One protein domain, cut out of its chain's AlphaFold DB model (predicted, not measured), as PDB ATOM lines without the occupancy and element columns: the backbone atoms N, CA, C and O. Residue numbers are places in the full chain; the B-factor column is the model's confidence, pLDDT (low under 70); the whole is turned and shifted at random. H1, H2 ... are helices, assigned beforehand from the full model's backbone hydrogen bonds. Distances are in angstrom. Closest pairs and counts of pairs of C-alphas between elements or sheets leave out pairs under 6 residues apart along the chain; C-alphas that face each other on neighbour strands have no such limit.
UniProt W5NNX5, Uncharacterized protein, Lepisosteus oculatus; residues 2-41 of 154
ATOM      1  N   LEU A   2     164.346 -19.250 127.743       60.03
ATOM      2  CA  LEU A   2     165.798 -19.466 127.745       60.03
ATOM      3  C   LEU A   2     166.452 -18.232 127.104       60.03
ATOM      4  O   LEU A   2     165.976 -17.842 126.034       60.03
ATOM      5  N   PRO A   3     167.452 -17.605 127.749       74.62
ATOM      6  CA  PRO A   3     168.110 -16.432 127.192       74.62
ATOM      7  C   PRO A   3     168.769 -16.786 125.862       74.62
ATOM      8  O   PRO A   3     169.227 -17.914 125.647       74.62
ATOM      9  N   THR A   4     168.787 -15.818 124.955       83.31
ATOM     10  CA  THR A   4     169.540 -15.946 123.712       83.31
ATOM     11  C   THR A   4     171.037 -15.987 124.022       83.31
ATOM     12  O   THR A   4     171.496 -15.486 125.048       83.31
ATOM     13  N   MET A   5     171.827 -16.612 123.144       75.56
ATOM     14  CA  MET A   5     173.270 -16.750 123.369       75.56
ATOM     15  C   MET A   5     173.953 -15.383 123.543       75.56
ATOM     16  O   MET A   5     174.847 -15.260 124.372       75.56
ATOM     17  N   GLU A   6     173.488 -14.348 122.838       78.00
ATOM     18  CA  GLU A   6     173.986 -12.971 122.962       78.00
ATOM     19  C   GLU A   6     173.712 -12.356 124.345       78.00
ATOM     20  O   GLU A   6     174.616 -11.755 124.930       78.00
ATOM     21  N   GLU A   7     172.511 -12.555 124.900       81.88
ATOM     22  CA  GLU A   7     172.150 -12.117 126.259       81.88
ATOM     23  C   GLU A   7     173.008 -12.827 127.312       81.88
ATOM     24  O   GLU A   7     173.549 -12.194 128.211       81.88
ATOM     25  N   PHE A   8     173.229 -14.135 127.157       81.12
ATOM     26  CA  PHE A   8     174.068 -14.898 128.081       81.12
ATOM     27  C   PHE A   8     175.545 -14.476 128.033       81.12
ATOM     28  O   PHE A   8     176.207 -14.407 129.069       81.12
ATOM     29  N   ILE A   9     176.078 -14.190 126.841       77.62
ATOM     30  CA  ILE A   9     177.468 -13.743 126.661       77.62
ATOM     31  C   ILE A   9     177.688 -12.372 127.305       77.62
ATOM     32  O   ILE A   9     178.716 -12.159 127.947       77.62
ATOM     33  N   THR A  10     176.724 -11.463 127.145       80.06
ATOM     34  CA  THR A  10     176.782 -10.112 127.716       80.06
ATOM     35  C   THR A  10     176.564 -10.105 129.228       80.06
ATOM     36  O   THR A  10     177.283  -9.394 129.924       80.06
ATOM     37  N   GLU A  11     175.656 -10.929 129.759       82.31
ATOM     38  CA  GLU A  11     175.442 -11.068 131.210       82.31
ATOM     39  C   GLU A  11     176.651 -11.663 131.944       82.31
ATOM     40  O   GLU A  11     176.912 -11.295 133.088       82.31
ATOM     41  N   ASN A  12     177.390 -12.572 131.303       79.81
ATOM     42  CA  ASN A  12     178.517 -13.276 131.922       79.81
ATOM     43  C   ASN A  12     179.894 -12.710 131.527       79.81
ATOM     44  O   ASN A  12     180.906 -13.325 131.858       79.81
ATOM     45  N   ASP A  13     179.939 -11.576 130.817       77.31
ATOM     46  CA  ASP A  13     181.168 -10.935 130.311       77.31
ATOM     47  C   ASP A  13     182.122 -11.929 129.613       77.31
ATOM     48  O   ASP A  13     183.341 -11.953 129.813       77.31
ATOM     49  N   LEU A  14     181.547 -12.829 128.810       75.94
ATOM     50  CA  LEU A  14     182.306 -13.899 128.174       75.94
ATOM     51  C   LEU A  14     183.029 -13.371 126.937       75.94
ATOM     52  O   LEU A  14     182.425 -13.000 125.929       75.94
ATOM     53  N   ARG A  15     184.362 -13.421 126.967       81.06
ATOM     54  CA  ARG A  15     185.195 -13.148 125.791       81.06
ATOM     55  C   ARG A  15     185.170 -14.327 124.823       81.06
ATOM     56  O   ARG A  15     186.037 -15.197 124.849       81.06
ATOM     57  N   LEU A  16     184.191 -14.298 123.926       77.62
ATOM     58  CA  LEU A  16     184.016 -15.258 122.832       77.62
ATOM     59  C   LEU A  16     185.297 -15.490 122.015       77.62
ATOM     60  O   LEU A  16     185.581 -16.623 121.631       77.62
ATOM     61  N   ASP A  17     186.075 -14.437 121.769       80.88
ATOM     62  CA  ASP A  17     187.326 -14.532 121.009       80.88
ATOM     63  C   ASP A  17     188.411 -15.293 121.780       80.88
ATOM     64  O   ASP A  17     189.049 -16.179 121.218       80.88
ATOM     65  N   ALA A  18     188.539 -15.048 123.089       82.06
ATOM     66  CA  ALA A  18     189.470 -15.785 123.945       82.06
ATOM     67  C   ALA A  18     189.079 -17.268 124.061       82.06
ATOM     68  O   ALA A  18     189.935 -18.145 123.986       82.06
ATOM     69  N   MET A  19     187.777 -17.568 124.162       82.62
ATOM     70  CA  MET A  19     187.284 -18.951 124.162       82.62
ATOM     71  C   MET A  19     187.565 -19.663 122.834       82.62
ATOM     72  O   MET A  19     187.949 -20.830 122.827       82.62
ATOM     73  N   LYS A  20     187.383 -18.981 121.696       85.31
ATOM     74  CA  LYS A  20     187.717 -19.545 120.379       85.31
ATOM     75  C   LYS A  20     189.206 -19.850 120.257       85.31
ATOM     76  O   LYS A  20     189.547 -20.906 119.729       85.31
ATOM     77  N   GLU A  21     190.071 -18.962 120.743       89.50
ATOM     78  CA  GLU A  21     191.517 -19.203 120.783       89.50
ATOM     79  C   GLU A  21     191.861 -20.412 121.658       89.50
ATOM     80  O   GLU A  21     192.603 -21.294 121.226       89.50
ATOM     81  N   GLU A  22     191.268 -20.512 122.849       88.31
ATOM     82  CA  GLU A  22     191.513 -21.618 123.776       88.31
ATOM     83  C   GLU A  22     191.039 -22.971 123.217       88.31
ATOM     84  O   GLU A  22     191.765 -23.969 123.289       88.31
ATOM     85  N   ILE A  23     189.858 -22.998 122.586       88.69
ATOM     86  CA  ILE A  23     189.341 -24.169 121.864       88.69
ATOM     87  C   ILE A  23     190.264 -24.509 120.690       88.69
ATOM     88  O   ILE A  23     190.596 -25.675 120.487       88.69
ATOM     89  N   GLY A  24     190.716 -23.506 119.933       91.94
ATOM     90  CA  GLY A  24     191.646 -23.682 118.820       91.94
ATOM     91  C   GLY A  24     192.962 -24.327 119.257       91.94
ATOM     92  O   GLY A  24     193.393 -25.313 118.655       91.94
ATOM     93  N   HIS A  25     193.561 -23.833 120.344       93.31
ATOM     94  CA  HIS A  25     194.760 -24.419 120.944       93.31
ATOM     95  C   HIS A  25     194.528 -25.862 121.406       93.31
ATOM     96  O   HIS A  25     195.341 -26.738 121.103       93.31
ATOM     97  N   HIS A  26     193.406 -26.144 122.073       89.44
ATOM     98  CA  HIS A  26     193.064 -27.507 122.491       89.44
ATOM     99  C   HIS A  26     192.902 -28.459 121.304       89.44
ATOM    100  O   HIS A  26     193.428 -29.571 121.332       89.44
ATOM    101  N   LEU A  27     192.212 -28.035 120.243       88.44
ATOM    102  CA  LEU A  27     192.020 -28.848 119.043       88.44
ATOM    103  C   LEU A  27     193.343 -29.121 118.320       88.44
ATOM    104  O   LEU A  27     193.556 -30.234 117.838       88.44
ATOM    105  N   GLN A  28     194.255 -28.148 118.278       90.38
ATOM    106  CA  GLN A  28     195.598 -28.350 117.729       90.38
ATOM    107  C   GLN A  28     196.421 -29.331 118.568       90.38
ATOM    108  O   GLN A  28     197.031 -30.242 118.006       90.38
ATOM    109  N   ALA A  29     196.404 -29.194 119.896       88.25
ATOM    110  CA  ALA A  29     197.082 -30.120 120.800       88.25
ATOM    111  C   ALA A  29     196.524 -31.546 120.662       88.25
ATOM    112  O   ALA A  29     197.283 -32.509 120.553       88.25
ATOM    113  N   LEU A  30     195.198 -31.677 120.581       82.69
ATOM    114  CA  LEU A  30     194.520 -32.952 120.377       82.69
ATOM    115  C   LEU A  30     194.855 -33.562 119.008       82.69
ATOM    116  O   LEU A  30     195.127 -34.754 118.920       82.69
ATOM    117  N   SER A  31     194.893 -32.755 117.947       80.75
ATOM    118  CA  SER A  31     195.310 -33.198 116.611       80.75
ATOM    119  C   SER A  31     196.758 -33.695 116.603       80.75
ATOM    120  O   SER A  31     197.037 -34.770 116.070       80.75
ATOM    121  N   ALA A  32     197.676 -32.963 117.241       80.62
ATOM    122  CA  ALA A  32     199.067 -33.383 117.387       80.62
ATOM    123  C   ALA A  32     199.184 -34.690 118.188       80.62
ATOM    124  O   ALA A  32     199.955 -35.575 117.814       80.62
ATOM    125  N   HIS A  33     198.377 -34.841 119.240       78.81
ATOM    126  CA  HIS A  33     198.299 -36.074 120.012       78.81
ATOM    127  C   HIS A  33     197.785 -37.235 119.154       78.81
ATOM    128  O   HIS A  33     198.398 -38.297 119.142       78.81
ATOM    129  N   PHE A  34     196.722 -37.038 118.370       71.50
ATOM    130  CA  PHE A  34     196.212 -38.077 117.477       71.50
ATOM    131  C   PHE A  34     197.219 -38.479 116.408       71.50
ATOM    132  O   PHE A  34     197.349 -39.673 116.175       71.50
ATOM    133  N   ARG A  35     197.998 -37.555 115.832       68.31
ATOM    134  CA  ARG A  35     199.048 -37.893 114.848       68.31
ATOM    135  C   ARG A  35     200.095 -38.883 115.373       68.31
ATOM    136  O   ARG A  35     200.704 -39.594 114.580       68.31
ATOM    137  N   LYS A  36     200.297 -38.961 116.694       63.62
ATOM    138  CA  LYS A  36     201.176 -39.958 117.328       63.62
ATOM    139  C   LYS A  36     200.622 -41.384 117.219       63.62
ATOM    140  O   LYS A  36     201.403 -42.326 117.130       63.62
ATOM    141  N   TYR A  37     199.300 -41.544 117.252       55.56
ATOM    142  CA  TYR A  37     198.623 -42.848 117.307       55.56
ATOM    143  C   TYR A  37     197.915 -43.217 115.998       55.56
ATOM    144  O   TYR A  37     197.750 -44.392 115.691       55.56
ATOM    145  N   VAL A  38     197.516 -42.212 115.222       59.16
ATOM    146  CA  VAL A  38     196.859 -42.305 113.923       59.16
ATOM    147  C   VAL A  38     197.768 -41.585 112.930       59.16
ATOM    148  O   VAL A  38     197.668 -40.363 112.783       59.16
ATOM    149  N   PRO A  39     198.700 -42.306 112.285       55.62
ATOM    150  CA  PRO A  39     199.525 -41.726 111.239       55.62
ATOM    151  C   PRO A  39     198.613 -41.099 110.180       55.62
ATOM    152  O   PRO A  39     197.644 -41.728 109.746       55.62
ATOM    153  N   GLU A  40     198.903 -39.858 109.778       57.78
ATOM    154  CA  GLU A  40     198.269 -39.240 108.606       57.78
ATOM    155  C   GLU A  40     198.345 -40.231 107.450       57.78
ATOM    156  O   GLU A  40     199.392 -40.857 107.302       57.78
ATOM    157  N   GLN A  41     197.246 -40.409 106.699       50.81
ATOM    158  CA  GLN A  41     197.107 -41.414 105.638       50.81
ATOM    159  C   GLN A  41     198.316 -41.404 104.701       50.81
ATOM    160  O   GLN A  41     198.355 -40.730 103.673       50.81
TER     161      GLN A  41
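This is residues 2 to 41 of the 154 residues of an uncharacterized protein of Lepisosteus oculatus (UniProt W5NNX5). A short helix, H1, and a long helix, H2, meet near their ends as an open L, and H2 sticks out as a free arm that makes most of the length. The printed part has 40 residues, with two named helices in the order H1, H2 and no named strand, and its class is all helix. It is extended, with a radius of gyration of the C-alphas of 15.8 A, a rod spanning 43 by 19 by 11 A.

H1, residues 5 to 11, and H2, residues 16 to 37, are close but not clearly touching; their closest C-alphas, those of Ile 9 and Leu 16, are 7.7 A apart. They run opposite ways at a steep tilt of 62 degrees. In H1 every O i to N i+4 pair is within hydrogen-bond range, in H2 16 of 18.

H1 begins with C-alpha 5 at (173.270, -16.750, 123.369). H2 measures 31.7 A from C-alpha 16 at (184.016, -15.258, 122.832) to C-alpha 37 at (198.623, -42.848, 117.307).

The farthest C-alphas, of Glu 11 and Gln 41, are 45.2 A apart. The link from H1 to H2 is tight, and the printed part has no cut. Residues 15 to 41, of which 16 to 37 belong to H2, stand free. The pLDDT is under 70 at residue 2 and residues 35 to 41.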